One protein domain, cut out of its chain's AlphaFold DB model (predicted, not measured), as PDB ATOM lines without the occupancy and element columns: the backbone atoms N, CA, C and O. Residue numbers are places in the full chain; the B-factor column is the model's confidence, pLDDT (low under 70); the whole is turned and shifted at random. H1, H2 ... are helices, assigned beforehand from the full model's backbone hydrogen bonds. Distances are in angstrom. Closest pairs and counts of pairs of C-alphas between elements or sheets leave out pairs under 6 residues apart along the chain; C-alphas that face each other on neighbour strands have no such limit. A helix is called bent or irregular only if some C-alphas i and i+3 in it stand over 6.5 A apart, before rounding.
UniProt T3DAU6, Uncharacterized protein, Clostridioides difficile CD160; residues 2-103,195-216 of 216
ATOM      1  N   ASN A   2      59.733   4.206  36.457       66.12
ATOM      2  CA  ASN A   2      60.803   3.533  35.703       66.12
ATOM      3  C   ASN A   2      62.158   3.680  36.422       66.12
ATOM      4  O   ASN A   2      62.523   4.797  36.788       66.12
ATOM      5  N   SER A   3      62.892   2.576  36.598       73.62
ATOM      6  CA  SER A   3      64.204   2.514  37.278       73.62
ATOM      7  C   SER A   3      65.186   3.594  36.790       73.62
ATOM      8  O   SER A   3      65.869   4.238  37.586       73.62
ATOM      9  N   ASP A   4      65.176   3.880  35.487       80.12
ATOM     10  CA  ASP A   4      66.066   4.862  34.855       80.12
ATOM     11  C   ASP A   4      65.846   6.306  35.320       80.12
ATOM     12  O   ASP A   4      66.793   7.091  35.378       80.12
ATOM     13  N   TRP A   5      64.613   6.683  35.671       75.38
ATOM     14  CA  TRP A   5      64.326   8.029  36.179       75.38
ATOM     15  C   TRP A   5      64.852   8.211  37.600       75.38
ATOM     16  O   TRP A   5      65.403   9.263  37.915       75.38
ATOM     17  N   ILE A   6      64.746   7.171  38.433       72.31
ATOM     18  CA  ILE A   6      65.297   7.172  39.793       72.31
ATOM     19  C   ILE A   6      66.825   7.292  39.726       72.31
ATOM     20  O   ILE A   6      67.401   8.138  40.410       72.31
ATOM     21  N   LEU A   7      67.473   6.525  38.839       77.44
ATOM     22  CA  LEU A   7      68.921   6.598  38.625       77.44
ATOM     23  C   LEU A   7      69.369   7.991  38.156       77.44
ATOM     24  O   LEU A   7      70.291   8.554  38.743       77.44
ATOM     25  N   LYS A   8      68.685   8.594  37.175       78.62
ATOM     26  CA  LYS A   8      69.002   9.952  36.688       78.62
ATOM     27  C   LYS A   8      68.830  11.037  37.753       78.62
ATOM     28  O   LYS A   8      69.651  11.949  37.842       78.62
ATOM     29  N   ILE A   9      67.780  10.945  38.572       73.50
ATOM     30  CA  ILE A   9      67.558  11.892  39.674       73.50
ATOM     31  C   ILE A   9      68.652  11.720  40.734       73.50
ATOM     32  O   ILE A   9      69.265  12.705  41.142       73.50
ATOM     33  N   SER A  10      68.962  10.478  41.126       67.75
ATOM     34  CA  SER A  10      70.012  10.203  42.114       67.75
ATOM     35  C   SER A  10      71.397  10.669  41.657       67.75
ATOM     36  O   SER A  10      72.112  11.294  42.439       67.75
ATOM     37  N   SER A  11      71.764  10.459  40.388       71.31
ATOM     38  CA  SER A  11      73.067  10.879  39.860       71.31
ATOM     39  C   SER A  11      73.192  12.399  39.772       71.31
ATOM     40  O   SER A  11      74.250  12.946  40.077       71.31
ATOM     41  N   THR A  12      72.099  13.096  39.447       73.38
ATOM     42  CA  THR A  12      72.053  14.566  39.445       73.38
ATOM     43  C   THR A  12      72.221  15.124  40.858       73.38
ATOM     44  O   THR A  12      73.017  16.039  41.064       73.38
ATOM     45  N   ILE A  13      71.536  14.540  41.850       70.75
ATOM     46  CA  ILE A  13      71.672  14.930  43.263       70.75
ATOM     47  C   ILE A  13      73.109  14.704  43.750       70.75
ATOM     48  O   ILE A  13      73.698  15.606  44.344       70.75
ATOM     49  N   ILE A  14      73.702  13.543  43.452       74.06
ATOM     50  CA  ILE A  14      75.101  13.243  43.797       74.06
ATOM     51  C   ILE A  14      76.052  14.251  43.139       74.06
ATOM     52  O   ILE A  14      76.971  14.735  43.797       74.06
ATOM     53  N   GLY A  15      75.820  14.607  41.872       74.56
ATOM     54  CA  GLY A  15      76.602  15.620  41.162       74.56
ATOM     55  C   GLY A  15      76.558  16.982  41.857       74.56
ATOM     56  O   GLY A  15      77.610  17.547  42.150       74.56
ATOM     57  N   ILE A  16      75.359  17.458  42.207       73.62
ATOM     58  CA  ILE A  16      75.159  18.723  42.933       73.62
ATOM     59  C   ILE A  16      75.897  18.697  44.277       73.62
ATOM     60  O   ILE A  16      76.690  19.598  44.558       73.62
ATOM     61  N   ILE A  17      75.695  17.645  45.078       72.50
ATOM     62  CA  ILE A  17      76.363  17.474  46.379       72.50
ATOM     63  C   ILE A  17      77.887  17.504  46.209       72.50
ATOM     64  O   ILE A  17      78.578  18.216  46.934       72.50
ATOM     65  N   THR A  18      78.413  16.784  45.218       74.62
ATOM     66  CA  THR A  18      79.857  16.699  44.962       74.62
ATOM     67  C   THR A  18      80.438  18.055  44.562       74.62
ATOM     68  O   THR A  18      81.469  18.460  45.098       74.62
ATOM     69  N   THR A  19      79.776  18.800  43.670       76.00
ATOM     70  CA  THR A  19      80.209  20.151  43.281       76.00
ATOM     71  C   THR A  19      80.234  21.098  44.478       76.00
ATOM     72  O   THR A  19      81.207  21.834  44.648       76.00
ATOM     73  N   PHE A  20      79.218  21.052  45.342       68.31
ATOM     74  CA  PHE A  20      79.193  21.871  46.555       68.31
ATOM     75  C   PHE A  20      80.301  21.494  47.539       68.31
ATOM     76  O   PHE A  20      80.989  22.390  48.025       68.31
ATOM     77  N   ILE A  21      80.545  20.199  47.770       71.81
ATOM     78  CA  ILE A  21      81.665  19.733  48.604       71.81
ATOM     79  C   ILE A  21      82.996  20.261  48.055       71.81
ATOM     80  O   ILE A  21      83.832  20.736  48.819       71.81
ATOM     81  N   ILE A  22      83.199  20.227  46.734       75.75
ATOM     82  CA  ILE A  22      84.426  20.737  46.103       75.75
ATOM     83  C   ILE A  22      84.576  22.249  46.318       75.75
ATOM     84  O   ILE A  22      85.665  22.707  46.674       75.75
ATOM     85  N   LEU A  23      83.506  23.026  46.120       72.69
ATOM     86  CA  LEU A  23      83.527  24.480  46.313       72.69
ATOM     87  C   LEU A  23      83.779  24.857  47.777       72.69
ATOM     88  O   LEU A  23      84.612  25.726  48.049       72.69
ATOM     89  N   PHE A  24      83.120  24.171  48.712       69.50
ATOM     90  CA  PHE A  24      83.305  24.387  50.143       69.50
ATOM     91  C   PHE A  24      84.733  24.032  50.572       69.50
ATOM     92  O   PHE A  24      85.424  24.865  51.159       69.50
ATOM     93  N   ASN A  25      85.235  22.866  50.151       74.31
ATOM     94  CA  ASN A  25      86.612  22.444  50.406       74.31
ATOM     95  C   ASN A  25      87.641  23.429  49.841       74.31
ATOM     96  O   ASN A  25      88.698  23.615  50.440       74.31
ATOM     97  N   LYS A  26      87.375  24.061  48.690       75.38
ATOM     98  CA  LYS A  26      88.293  25.047  48.102       75.38
ATOM     99  C   LYS A  26      88.411  26.292  48.981       75.38
ATOM    100  O   LYS A  26      89.529  26.702  49.277       75.38
ATOM    101  N   ASN A  27      87.288  26.872  49.402       71.25
ATOM    102  CA  ASN A  27      87.294  28.066  50.254       71.25
ATOM    103  C   ASN A  27      87.864  27.754  51.639       71.25
ATOM    104  O   ASN A  27      88.680  28.513  52.158       71.25
ATOM    105  N   GLN A  28      87.506  26.596  52.191       75.31
ATOM    106  CA  GLN A  28      88.045  26.129  53.458       75.31
ATOM    107  C   GLN A  28      89.567  25.961  53.400       75.31
ATOM    108  O   GLN A  28      90.260  26.470  54.273       75.31
ATOM    109  N   LYS A  29      90.109  25.355  52.336       78.44
ATOM    110  CA  LYS A  29      91.564  25.226  52.144       78.44
ATOM    111  C   LYS A  29      92.298  26.565  52.121       78.44
ATOM    112  O   LYS A  29      93.440  26.624  52.561       78.44
ATOM    113  N   VAL A  30      91.679  27.632  51.609       81.94
ATOM    114  CA  VAL A  30      92.289  28.973  51.634       81.94
ATOM    115  C   VAL A  30      92.408  29.479  53.071       81.94
ATOM    116  O   VAL A  30      93.486  29.917  53.465       81.94
ATOM    117  N   ILE A  31      91.336  29.363  53.859       81.19
ATOM    118  CA  ILE A  31      91.324  29.770  55.273       81.19
ATOM    119  C   ILE A  31      92.320  28.933  56.083       81.19
ATOM    120  O   ILE A  31      93.084  29.476  56.876       81.19
ATOM    121  N   GLU A  32      92.358  27.620  55.851       82.06
ATOM    122  CA  GLU A  32      93.330  26.723  56.480       82.06
ATOM    123  C   GLU A  32      94.766  27.124  56.143       82.06
ATOM    124  O   GLU A  32      95.583  27.249  57.048       82.06
ATOM    125  N   ASN A  33      95.057  27.424  54.873       87.50
ATOM    126  CA  ASN A  33      96.374  27.910  54.469       87.50
ATOM    127  C   ASN A  33      96.743  29.238  55.140       87.50
ATOM    128  O   ASN A  33      97.909  29.435  55.482       87.50
ATOM    129  N   TYR A  34      95.793  30.161  55.313       89.69
ATOM    130  CA  TYR A  34      96.046  31.417  56.025       89.69
ATOM    131  C   TYR A  34      96.369  31.165  57.494       89.69
ATOM    132  O   TYR A  34      97.385  31.672  57.969       89.69
ATOM    133  N   MET A  35      95.591  30.319  58.172       88.19
ATOM    134  CA  MET A  35      95.849  29.940  59.564       88.19
ATOM    135  C   MET A  35      97.193  29.223  59.726       88.19
ATOM    136  O   MET A  35      97.967  29.567  60.616       88.19
ATOM    137  N   ASP A  36      97.520  28.287  58.834       89.38
ATOM    138  CA  ASP A  36      98.799  27.575  58.861       89.38
ATOM    139  C   ASP A  36      99.970  28.528  58.582       89.38
ATOM    140  O   ASP A  36     101.022  28.442  59.221       89.38
ATOM    141  N   THR A  37      99.804  29.475  57.655       93.38
ATOM    142  CA  THR A  37     100.830  30.484  57.355       93.38
ATOM    143  C   THR A  37     101.023  31.432  58.533       93.38
ATOM    144  O   THR A  37     102.163  31.698  58.913       93.38
ATOM    145  N   TYR A  38      99.936  31.903  59.141       95.06
ATOM    146  CA  TYR A  38      99.959  32.737  60.339       95.06
ATOM    147  C   TYR A  38     100.645  32.030  61.507       95.06
ATOM    148  O   TYR A  38     101.567  32.581  62.113       95.06
ATOM    149  N   PHE A  39     100.273  30.777  61.765       94.06
ATOM    150  CA  PHE A  39     100.885  29.974  62.812       94.06
ATOM    151  C   PHE A  39     102.389  29.813  62.593       94.06
ATOM    152  O   PHE A  39     103.184  30.158  63.467       94.06
ATOM    153  N   ASN A  40     102.793  29.360  61.406       92.94
ATOM    154  CA  ASN A  40     104.194  29.051  61.130       92.94
ATOM    155  C   ASN A  40     105.078  30.301  61.019       92.94
ATOM    156  O   ASN A  40     106.199  30.298  61.521       92.94
ATOM    157  N   LYS A  41     104.602  31.365  60.356       94.75
ATOM    158  CA  LYS A  41     105.418  32.564  60.094       94.75
ATOM    159  C   LYS A  41     105.380  33.593  61.211       94.75
ATOM    160  O   LYS A  41     106.334  34.358  61.316       94.75
ATOM    161  N   VAL A  42     104.296  33.660  61.985       96.12
ATOM    162  CA  VAL A  42     104.092  34.716  62.987       96.12
ATOM    163  C   VAL A  42     104.140  34.140  64.389       96.12
ATOM    164  O   VAL A  42     105.015  34.523  65.160       96.12
ATOM    165  N   LEU A  43     103.239  33.207  64.709       95.50
ATOM    166  CA  LEU A  43     103.057  32.726  66.080       95.50
ATOM    167  C   LEU A  43     104.262  31.927  66.578       95.50
ATOM    168  O   LEU A  43     104.768  32.194  67.665       95.50
ATOM    169  N   VAL A  44     104.756  30.977  65.779       93.94
ATOM    170  CA  VAL A  44     105.927  30.163  66.137       93.94
ATOM    171  C   VAL A  44     107.172  31.036  66.314       93.94
ATOM    172  O   VAL A  44     107.877  30.880  67.311       93.94
ATOM    173  N   ASP A  45     107.438  31.968  65.392       94.50
ATOM    174  CA  ASP A  45     108.603  32.861  65.494       94.50
ATOM    175  C   ASP A  45     108.490  33.799  66.704       94.50
ATOM    176  O   ASP A  45     109.439  33.918  67.479       94.50
ATOM    177  N   TYR A  46     107.314  34.395  66.927       95.12
ATOM    178  CA  TYR A  46     107.067  35.267  68.075       95.12
ATOM    179  C   TYR A  46     107.298  34.539  69.400       95.12
ATOM    180  O   TYR A  46     108.091  34.990  70.224       95.12
ATOM    181  N   VAL A  47     106.662  33.379  69.581       93.06
ATOM    182  CA  VAL A  47     106.759  32.580  70.809       93.06
ATOM    183  C   VAL A  47     108.190  32.114  71.063       93.06
ATOM    184  O   VAL A  47     108.660  32.162  72.199       93.06
ATOM    185  N   ASN A  48     108.912  31.685  70.025       92.06
ATOM    186  CA  ASN A  48     110.309  31.277  70.172       92.06
ATOM    187  C   ASN A  48     111.200  32.445  70.592       92.06
ATOM    188  O   ASN A  48     112.064  32.276  71.452       92.06
ATOM    189  N   LYS A  49     110.988  33.635  70.024       92.38
ATOM    190  CA  LYS A  49     111.730  34.825  70.439       92.38
ATOM    191  C   LYS A  49     111.381  35.247  71.861       92.38
ATOM    192  O   LYS A  49     112.299  35.530  72.619       92.38
ATOM    193  N   TYR A  50     110.100  35.229  72.222       91.50
ATOM    194  CA  TYR A  50     109.635  35.581  73.563       91.50
ATOM    195  C   TYR A  50     110.218  34.649  74.633       91.50
ATOM    196  O   TYR A  50     110.680  35.091  75.675       91.50
ATOM    197  N   ARG A  51     110.317  33.346  74.341       87.62
ATOM    198  CA  ARG A  51     110.986  32.377  75.227       87.62
ATOM    199  C   ARG A  51     112.467  32.675  75.457       87.62
ATOM    200  O   ARG A  51     112.991  32.344  76.513       87.62
ATOM    201  N   ASN A  52     113.140  33.242  74.459       87.75
ATOM    202  CA  ASN A  52     114.554  33.595  74.554       87.75
ATOM    203  C   ASN A  52     114.767  34.987  75.174       87.75
ATOM    204  O   ASN A  52     115.858  35.266  75.667       87.75
ATOM    205  N   ASN A  53     113.757  35.857  75.115       88.12
ATOM    206  CA  ASN A  53     113.752  37.199  75.683       88.12
ATOM    207  C   ASN A  53     112.308  37.607  76.023       88.12
ATOM    208  O   ASN A  53     111.519  37.926  75.133       88.12
ATOM    209  N   ASP A  54     111.991  37.633  77.313       82.88
ATOM    210  CA  ASP A  54     110.665  37.947  77.860       82.88
ATOM    211  C   ASP A  54     110.280  39.434  77.744       82.88
ATOM    212  O   ASP A  54     109.122  39.796  77.942       82.88
ATOM    213  N   ASN A  55     111.221  40.298  77.351       86.50
ATOM    214  CA  ASN A  55     111.015  41.742  77.211       86.50
ATOM    215  C   ASN A  55     110.686  42.185  75.776       86.50
ATOM    216  O   ASN A  55     110.865  43.352  75.427       86.50
ATOM    217  N   ILE A  56     110.246  41.270  74.910       91.12
ATOM    218  CA  ILE A  56     109.867  41.628  73.538       91.12
ATOM    219  C   ILE A  56     108.517  42.338  73.534       91.12
ATOM    220  O   ILE A  56     107.491  41.756  73.890       91.12
ATOM    221  N   ASP A  57     108.510  43.565  73.022       94.44
ATOM    222  CA  ASP A  57     107.281  44.292  72.746       94.44
ATOM    223  C   ASP A  57     106.534  43.661  71.558       94.44
ATOM    224  O   ASP A  57     107.053  43.548  70.442       94.44
ATOM    225  N   ALA A  58     105.299  43.217  71.801       94.38
ATOM    226  CA  ALA A  58     104.495  42.525  70.800       94.38
ATOM    227  C   ALA A  58     104.087  43.450  69.645       94.38
ATOM    228  O   ALA A  58     104.005  43.011  68.496       94.38
ATOM    229  N   VAL A  59     103.839  44.731  69.936       96.19
ATOM    230  CA  VAL A  59     103.434  45.717  68.928       96.19
ATOM    231  C   VAL A  59     104.603  46.025  68.004       96.19
ATOM    232  O   VAL A  59     104.444  45.969  66.785       96.19
ATOM    233  N   GLU A  60     105.776  46.301  68.564       95.44
ATOM    234  CA  GLU A  60     107.005  46.544  67.815       95.44
ATOM    235  C   GLU A  60     107.390  45.322  66.976       95.44
ATOM    236  O   GLU A  60     107.702  45.456  65.789       95.44
ATOM    237  N   TYR A  61     107.286  44.119  67.551       95.50
ATOM    238  CA  TYR A  61     107.535  42.877  66.826       95.50
ATOM    239  C   TYR A  61     106.676  42.764  65.560       95.50
ATOM    240  O   TYR A  61     107.206  42.439  64.493       95.50
ATOM    241  N   ILE A  62     105.368  43.038  65.661       96.31
ATOM    242  CA  ILE A  62     104.467  42.947  64.509       96.31
ATOM    243  C   ILE A  62     104.733  44.082  63.510       96.31
ATOM    244  O   ILE A  62     104.901  43.796  62.324       96.31
ATOM    245  N   LYS A  63     104.836  45.339  63.970       94.44
ATOM    246  CA  LYS A  63     105.051  46.519  63.103       94.44
ATOM    247  C   LYS A  63     106.308  46.409  62.246       94.44
ATOM    248  O   LYS A  63     106.296  46.819  61.090       94.44
ATOM    249  N   ASN A  64     107.385  45.862  62.803       93.50
ATOM    250  CA  ASN A  64     108.678  45.811  62.121       93.50
ATOM    251  C   ASN A  64     108.766  44.712  61.054       93.50
ATOM    252  O   ASN A  64     109.696  44.719  60.249       93.50
ATOM    253  N   LYS A  65     107.849  43.739  61.064       92.88
ATOM    254  CA  LYS A  65     107.944  42.532  60.232       92.88
ATOM    255  C   LYS A  65     106.781  42.324  59.278       92.88
ATOM    256  O   LYS A  65     106.971  41.646  58.271       92.88
ATOM    257  N   TYR A  66     105.609  42.846  59.614       95.38
ATOM    258  CA  TYR A  66     104.377  42.548  58.899       95.38
ATOM    259  C   TYR A  66     103.587  43.821  58.629       95.38
ATOM    260  O   TYR A  66     103.659  44.799  59.376       95.38
ATOM    261  N   SER A  67     102.802  43.793  57.561       91.69
ATOM    262  CA  SER A  67     101.972  44.910  57.126       91.69
ATOM    263  C   SER A  67     100.522  44.473  56.932       91.69
ATOM    264  O   SER A  67     100.201  43.288  56.881       91.69
ATOM    265  N   LEU A  68      99.616  45.437  56.767       86.81
ATOM    266  CA  LEU A  68      98.205  45.152  56.485       86.81
ATOM    267  C   LEU A  68      97.984  44.332  55.198       86.81
ATOM    268  O   LEU A  68      96.904  43.746  55.046       86.81
ATOM    269  N   GLU A  69      98.974  44.288  54.299       88.56
ATOM    270  CA  GLU A  69      98.967  43.485  53.070       88.56
ATOM    271  C   GLU A  69      99.150  41.984  53.348       88.56
ATOM    272  O   GLU A  69      98.714  41.158  52.542       88.56
ATOM    273  N   ASP A  70      99.705  41.616  54.509       90.50
ATOM    274  CA  ASP A  70      99.801  40.233  54.982       90.50
ATOM    275  C   ASP A  70      98.409  39.706  55.372       90.50
ATOM    276  O   ASP A  70      98.026  39.634  56.541       90.50
ATOM    277  N   SER A  71      97.614  39.337  54.366       87.75
ATOM    278  CA  SER A  71      96.213  38.918  54.518       87.75
ATOM    279  C   SER A  71      96.017  37.655  55.358       87.75
ATOM    280  O   SER A  71      94.925  37.441  55.881       87.75
ATOM    281  N   TYR A  72      97.066  36.844  55.519       91.69
ATOM    282  CA  TYR A  72      97.051  35.668  56.385       91.69
ATOM    283  C   TYR A  72      97.046  36.031  57.875       91.69
ATOM    284  O   TYR A  72      96.683  35.182  58.687       91.69
ATOM    285  N   ILE A  73      97.403  37.266  58.250       93.50
ATOM    286  CA  ILE A  73      97.345  37.742  59.633       93.50
ATOM    287  C   ILE A  73      95.931  38.264  59.930       93.50
ATOM    288  O   ILE A  73      95.455  39.180  59.245       93.50
ATOM    289  N   PRO A  74      95.255  37.729  60.962       93.50
ATOM    290  CA  PRO A  74      93.935  38.198  61.356       93.50
ATOM    291  C   PRO A  74      93.904  39.693  61.692       93.50
ATOM    292  O   PRO A  74      94.806  40.243  62.325       93.50
ATOM    293  N   LYS A  75      92.831  40.380  61.299       93.44
ATOM    294  CA  LYS A  75      92.763  41.851  61.364       93.44
ATOM    295  C   LYS A  75      92.666  42.403  62.783       93.44
ATOM    296  O   LYS A  75      93.084  43.535  63.018       93.44
ATOM    297  N   TYR A  76      92.214  41.597  63.744       93.94
ATOM    298  CA  TYR A  76      92.250  41.968  65.158       93.94
ATOM    299  C   TYR A  76      93.683  42.158  65.691       93.94
ATOM    300  O   TYR A  76      93.878  42.942  66.616       93.94
ATOM    301  N   ILE A  77      94.691  41.512  65.089       96.31
ATOM    302  CA  ILE A  77      96.103  41.726  65.435       96.31
ATOM    303  C   ILE A  77      96.512  43.154  65.083       96.31
ATOM    304  O   ILE A  77      96.987  43.891  65.944       96.31
ATOM    305  N   PHE A  78      96.255  43.582  63.845       95.00
ATOM    306  CA  PHE A  78      96.562  44.948  63.417       95.00
ATOM    307  C   PHE A  78      95.740  45.993  64.168       95.00
ATOM    308  O   PHE A  78      96.268  47.036  64.536       95.00
ATOM    309  N   TYR A  79      94.487  45.683  64.507       94.56
ATOM    310  CA  TYR A  79      93.685  46.540  65.378       94.56
ATOM    311  C   TYR A  79      94.383  46.819  66.723       94.56
ATOM    312  O   TYR A  79      94.404  47.957  67.187       94.56
ATOM    313  N   LEU A  80      94.987  45.806  67.355       95.19
ATOM    314  CA  LEU A  80      95.714  45.973  68.623       95.19
ATOM    315  C   LEU A  80      97.042  46.715  68.453       95.19
ATOM    316  O   LEU A  80      97.431  47.491  69.331       95.19
ATOM    317  N   VAL A  81      97.706  46.503  67.316       95.69
ATOM    318  CA  VAL A  81      98.909  47.234  66.906       95.69
ATOM    319  C   VAL A  81      98.623  48.731  66.764       95.69
ATOM    320  O   VAL A  81      99.379  49.550  67.296       95.69
ATOM    321  N   ASP A  82      97.506  49.091  66.131       94.00
ATOM    322  CA  ASP A  82      97.052  50.480  65.976       94.00
ATOM    323  C   ASP A  82      96.676  51.111  67.323       94.00
ATOM    324  O   ASP A  82      96.905  52.299  67.555       94.00
ATOM    325  N   LYS A  83      96.136  50.309  68.248       94.81
ATOM    326  CA  LYS A  83      95.843  50.722  69.631       94.81
ATOM    327  C   LYS A  83      97.071  50.755  70.541       94.81
ATOM    328  O   LYS A  83      96.939  51.164  71.691       94.81
ATOM    329  N   ASN A  84      98.237  50.342  70.043       95.06
ATOM    330  CA  ASN A  84      99.491  50.271  70.787       95.06
ATOM    331  C   ASN A  84      99.377  49.478  72.107       95.06
ATOM    332  O   ASN A  84     100.002  49.830  73.107       95.06
ATOM    333  N   ASN A  85      98.557  48.420  72.127       94.06
ATOM    334  CA  ASN A  85      98.313  47.619  73.327       94.06
ATOM    335  C   ASN A  85      99.144  46.326  73.311       94.06
ATOM    336  O   ASN A  85      98.649  45.248  72.987       94.06
ATOM    337  N   SER A  86     100.423  46.462  73.661       94.69
ATOM    338  CA  SER A  86     101.412  45.378  73.621       94.69
ATOM    339  C   SER A  86     101.092  44.214  74.558       94.69
ATOM    340  O   SER A  86     101.153  43.060  74.142       94.69
ATOM    341  N   CYS A  87     100.649  44.500  75.785       93.81
ATOM    342  CA  CYS A  87     100.287  43.461  76.751       93.81
ATOM    343  C   CYS A  87      99.111  42.603  76.256       93.81
ATOM    344  O   CYS A  87      99.194  41.376  76.253       93.81
ATOM    345  N   LEU A  88      98.032  43.234  75.782       96.00
ATOM    346  CA  LEU A  88      96.874  42.504  75.266       96.00
ATOM    347  C   LEU A  88      97.213  41.735  73.984       96.00
ATOM    348  O   LEU A  88      96.783  40.596  73.814       96.00
ATOM    349  N   LEU A  89      98.015  42.336  73.101       96.69
ATOM    350  CA  LEU A  89      98.481  41.672  71.890       96.69
ATOM    351  C   LEU A  89      99.318  40.430  72.212       96.69
ATOM    352  O   LEU A  89      99.094  39.388  71.604       96.69
ATOM    353  N   HIS A  90     100.214  40.509  73.197       95.25
ATOM    354  CA  HIS A  90     100.967  39.353  73.675       95.25
ATOM    355  C   HIS A  90     100.031  38.217  74.115       95.25
ATOM    356  O   HIS A  90     100.117  37.121  73.562       95.25
ATOM    357  N   LYS A  91      99.079  38.491  75.025       94.81
ATOM    358  CA  LYS A  91      98.101  37.487  75.492       94.81
ATOM    359  C   LYS A  91      97.398  36.788  74.327       94.81
ATOM    360  O   LYS A  91      97.253  35.568  74.317       94.81
ATOM    361  N   ILE A  92      96.980  37.569  73.335       95.88
ATOM    362  CA  ILE A  92      96.244  37.071  72.173       95.88
ATOM    363  C   ILE A  92      97.128  36.204  71.280       95.88
ATOM    364  O   ILE A  92      96.707  35.107  70.922       95.88
ATOM    365  N   LEU A  93      98.364  36.623  70.991       95.44
ATOM    366  CA  LEU A  93      99.320  35.814  70.227       95.44
ATOM    367  C   LEU A  93      99.619  34.476  70.922       95.44
ATOM    368  O   LEU A  93      99.746  33.448  70.254       95.44
ATOM    369  N   ILE A  94      99.696  34.464  72.256       94.25
ATOM    370  CA  ILE A  94      99.890  33.235  73.031       94.25
ATOM    371  C   ILE A  94      98.665  32.308  72.939       94.25
ATOM    372  O   ILE A  94      98.825  31.115  72.671       94.25
ATOM    373  N   VAL A  95      97.446  32.835  73.095       93.19
ATOM    374  CA  VAL A  95      96.220  32.028  72.946       93.19
ATOM    375  C   VAL A  95      96.084  31.489  71.531       93.19
ATOM    376  O   VAL A  95      95.819  30.300  71.355       93.19
ATOM    377  N   ASP A  96      96.320  32.324  70.521       93.19
ATOM    378  CA  ASP A  96      96.281  31.903  69.122       93.19
ATOM    379  C   ASP A  96      97.325  30.814  68.844       93.19
ATOM    380  O   ASP A  96      97.064  29.899  68.059       93.19
ATOM    381  N   TYR A  97      98.487  30.858  69.507       92.25
ATOM    382  CA  TYR A  97      99.489  29.796  69.430       92.25
ATOM    383  C   TYR A  97      98.988  28.488  70.048       92.25
ATOM    384  O   TYR A  97      99.116  27.444  69.407       92.25
ATOM    385  N   TRP A  98      98.421  28.510  71.260       89.38
ATOM    386  CA  TRP A  98      97.889  27.294  71.894       89.38
ATOM    387  C   TRP A  98      96.773  26.678  71.068       89.38
ATOM    388  O   TRP A  98      96.769  25.466  70.836       89.38
ATOM    389  N   ASP A  99      95.856  27.521  70.601       85.94
ATOM    390  CA  ASP A  99      94.721  27.088  69.814       85.94
ATOM    391  C   ASP A  99      95.198  26.457  68.522       85.94
ATOM    392  O   ASP A  99      94.756  25.358  68.202       85.94
ATOM    393  N   ASN A 100      96.121  27.088  67.793       85.31
ATOM    394  CA  ASN A 100      96.615  26.599  66.506       85.31
ATOM    395  C   ASN A 100      97.715  25.536  66.600       85.31
ATOM    396  O   ASN A 100      98.077  24.958  65.576       85.31
ATOM    397  N   HIS A 101      98.175  25.192  67.804       84.25
ATOM    398  CA  HIS A 101      99.184  24.159  67.978       84.25
ATOM    399  C   HIS A 101      98.683  22.792  67.467       84.25
ATOM    400  O   HIS A 101      97.597  22.333  67.855       84.25
ATOM    401  N   PRO A 102      99.458  22.097  66.611       75.62
ATOM    402  CA  PRO A 102      99.031  20.830  66.040       75.62
ATOM    403  C   PRO A 102      98.912  19.771  67.139       75.62
ATOM    404  O   PRO A 102      99.893  19.354  67.749       75.62
ATOM    405  N   SER A 103      97.693  19.286  67.373       72.31
ATOM    406  CA  SER A 103      97.446  18.130  68.236       72.31
ATOM    407  C   SER A 103      96.545  17.117  67.537       72.31
ATOM    408  O   SER A 103      95.593  17.473  66.838       72.31
ATOM    409  N   ILE A 195      85.776  41.815  65.620       90.94
ATOM    410  CA  ILE A 195      87.137  42.023  66.142       90.94
ATOM    411  C   ILE A 195      87.126  42.168  67.668       90.94
ATOM    412  O   ILE A 195      87.849  41.452  68.358       90.94
ATOM    413  N   THR A 196      86.282  43.046  68.217       91.44
ATOM    414  CA  THR A 196      86.191  43.249  69.671       91.44
ATOM    415  C   THR A 196      85.754  41.974  70.390       91.44
ATOM    416  O   THR A 196      86.355  41.611  71.395       91.44
ATOM    417  N   LYS A 197      84.767  41.244  69.854       91.00
ATOM    418  CA  LYS A 197      84.338  39.962  70.433       91.00
ATOM    419  C   LYS A 197      85.454  38.918  70.444       91.00
ATOM    420  O   LYS A 197      85.579  38.191  71.428       91.00
ATOM    421  N   VAL A 198      86.229  38.817  69.361       91.31
ATOM    422  CA  VAL A 198      87.364  37.887  69.276       91.31
ATOM    423  C   VAL A 198      88.410  38.258  70.324       91.31
ATOM    424  O   VAL A 198      88.789  37.398  71.113       91.31
ATOM    425  N   ILE A 199      88.791  39.535  70.410       93.69
ATOM    426  CA  ILE A 199      89.745  40.050  71.406       93.69
ATOM    427  C   ILE A 199      89.282  39.731  72.834       93.69
ATOM    428  O   ILE A 199      90.031  39.121  73.591       93.69
ATOM    429  N   GLU A 200      88.035  40.064  73.188       93.88
ATOM    430  CA  GLU A 200      87.482  39.800  74.525       93.88
ATOM    431  C   GLU A 200      87.450  38.305  74.865       93.88
ATOM    432  O   GLU A 200      87.681  37.913  76.009       93.88
ATOM    433  N   LYS A 201      87.125  37.455  73.884       91.69
ATOM    434  CA  LYS A 201      87.118  36.002  74.068       91.69
ATOM    435  C   LYS A 201      88.536  35.486  74.315       91.69
ATOM    436  O   LYS A 201      88.748  34.754  75.277       91.69
ATOM    437  N   ARG A 202      89.496  35.900  73.483       93.19
ATOM    438  CA  ARG A 202      90.906  35.498  73.580       93.19
ATOM    439  C   ARG A 202      91.541  35.959  74.888       93.19
ATOM    440  O   ARG A 202      92.222  35.175  75.535       93.19
ATOM    441  N   GLU A 203      91.266  37.184  75.322       94.94
ATOM    442  CA  GLU A 203      91.736  37.692  76.614       94.94
ATOM    443  C   GLU A 203      91.214  36.839  77.781       94.94
ATOM    444  O   GLU A 203      91.998  36.375  78.608       94.94
ATOM    445  N   LYS A 204      89.907  36.540  77.797       94.31
ATOM    446  CA  LYS A 204      89.302  35.658  78.810       94.31
ATOM    447  C   LYS A 204      89.905  34.253  78.792       94.31
ATOM    448  O   LYS A 204      90.093  33.654  79.853       94.31
ATOM    449  N   ASP A 205      90.192  33.720  77.608       90.88
ATOM    450  CA  ASP A 205      90.804  32.400  77.453       90.88
ATOM    451  C   ASP A 205      92.245  32.377  77.986       90.88
ATOM    452  O   ASP A 205      92.619  31.400  78.645       90.88
ATOM    453  N   TYR A 206      93.016  33.453  77.788       92.44
ATOM    454  CA  TYR A 206      94.341  33.620  78.397       92.44
ATOM    455  C   TYR A 206      94.235  33.668  79.922       92.44
ATOM    456  O   TYR A 206      94.816  32.833  80.618       92.44
ATOM    457  N   ASP A 207      93.430  34.587  80.455       91.50
ATOM    458  CA  ASP A 207      93.319  34.810  81.899       91.50
ATOM    459  C   ASP A 207      92.882  33.533  82.638       91.50
ATOM    460  O   ASP A 207      93.369  33.234  83.729       91.50
ATOM    461  N   LYS A 208      92.027  32.713  82.013       90.00
ATOM    462  CA  LYS A 208      91.547  31.443  82.579       90.00
ATOM    463  C   LYS A 208      92.540  30.284  82.468       90.00
ATOM    464  O   LYS A 208      92.461  29.346  83.270       90.00
ATOM    465  N   ASN A 209      93.395  30.269  81.445       88.38
ATOM    466  CA  ASN A 209      94.153  29.068  81.090       88.38
ATOM    467  C   ASN A 209      95.673  29.233  81.041       88.38
ATOM    468  O   ASN A 209      96.327  28.198  80.974       88.38
ATOM    469  N   HIS A 210      96.240  30.439  81.123       82.25
ATOM    470  CA  HIS A 210      97.694  30.652  81.039       82.25
ATOM    471  C   HIS A 210      98.474  29.743  81.993       82.25
ATOM    472  O   HIS A 210      99.284  28.942  81.540       82.25
ATOM    473  N   ALA A 211      98.071  29.670  83.264       80.81
ATOM    474  CA  ALA A 211      98.695  28.794  84.258       80.81
ATOM    475  C   ALA A 211      98.655  27.281  83.933       80.81
ATOM    476  O   ALA A 211      99.347  26.494  84.577       80.81
ATOM    477  N   LYS A 212      97.825  26.838  82.977       76.44
ATOM    478  CA  LYS A 212      97.732  25.430  82.552       76.44
ATOM    479  C   LYS A 212      98.714  25.081  81.438       76.44
ATOM    480  O   LYS A 212      98.963  23.895  81.219       76.44
ATOM    481  N   TYR A 213      99.214  26.071  80.707       72.81
ATOM    482  CA  TYR A 213     100.085  25.866  79.559       72.81
ATOM    483  C   TYR A 213     101.536  26.194  79.917       72.81
ATOM    484  O   TYR A 213     101.828  27.023  80.767       72.81
ATOM    485  N   TYR A 214     102.475  25.504  79.265       68.56
ATOM    486  CA  TYR A 214     103.912  25.653  79.537       68.56
ATOM    487  C   TYR A 214     104.480  27.018  79.104       68.56
ATOM    488  O   TYR A 214     105.580  27.392  79.492       68.56
ATOM    489  N   ILE A 215     103.754  27.743  78.256       65.75
ATOM    490  CA  ILE A 215     104.140  29.062  77.759       65.75
ATOM    491  C   ILE A 215     103.235  30.047  78.475       65.75
ATOM    492  O   ILE A 215     102.030  29.949  78.270       65.75
ATOM    493  N   ASN A 216     103.805  30.922  79.299       58.91
ATOM    494  CA  ASN A 216     103.090  32.004  79.971       58.91
ATOM    495  C   ASN A 216     103.416  33.329  79.304       58.91
ATOM    496  O   ASN A 216     104.609  33.497  78.964       58.91
TER     497      ASN A 216
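Overview. This is residues 2 to 103 and 195 to 216 of the 216 residues of an uncharacterized protein of Clostridioides difficile CD160 (UniProt T3DAU6). A long helical arm, residues 2 to 29, sticks out from a compact head, in which the far end of H1, short H2 and H3, and H5 gather round H4. The printed part has 124 residues, with five named helices, H1 to H5, and no named strand: all helix. It is only just extended, close to loose, with a radius of gyration of the C-alphas of 20.8 A; the arm makes much of its length, and the spans are 75 by 34 by 26 A.

Along the chain. H1, residues 3 to 52, was assigned as one helix by its hydrogen bonds but is bent: C-alphas 41 and 44 are 6.5 A apart. Arm H1a, residues 3 to 41, begins at C-alpha (64.204, 2.514, 37.278) and is 55.9 A long; H1b, residues 44 to 52, measures 12.5 A. H2 is residues 58 to 63, H3 75 to 82, and H4 86 to 100, 20.6 A. H5, residues 195 to 212, 25.6 A, ends at C-alpha (97.732, 25.430, 82.552); it is irregular, with C-alphas 208 and 211 7.8 A apart.

Arrangement. H4 is the hub. H5 touches it with residues 199 to 206 alone, about perpendicular at 76 degrees; the closest C-alphas, of Ile 92 and Arg 202, are 5.7 A apart. H3 and H4 form a helical hairpin, a shallow tilt of 20 degrees, closest at Leu 80 and Leu 89, C-alphas 6.1 A apart. H1b only just touches H4, with 3 pairs of C-alphas within 8 A, closest at Val 44 and Tyr 97, 7.2 A. H2 touches H4 about perpendicular, 88 degrees, closest C-alphas Ala 58 and Ser 86, 5.1 A. H1a and H5 are apart. Every O i to N i+4 pair is within hydrogen-bond range in H1a, H1b, H2, H3 and H4; in H5, 12 of 14.

Size, cuts and confidence. The C-alphas farthest apart, of Asn 2 and Asn 55, are 75.5 A apart. Residues 104 to 194 are not printed; C-alphas 103 and 195 are 26.1 A apart. The link from H2 to H3 is long. Residues 2, 10, 20, 24 and 214 to 216 have pLDDT under 70.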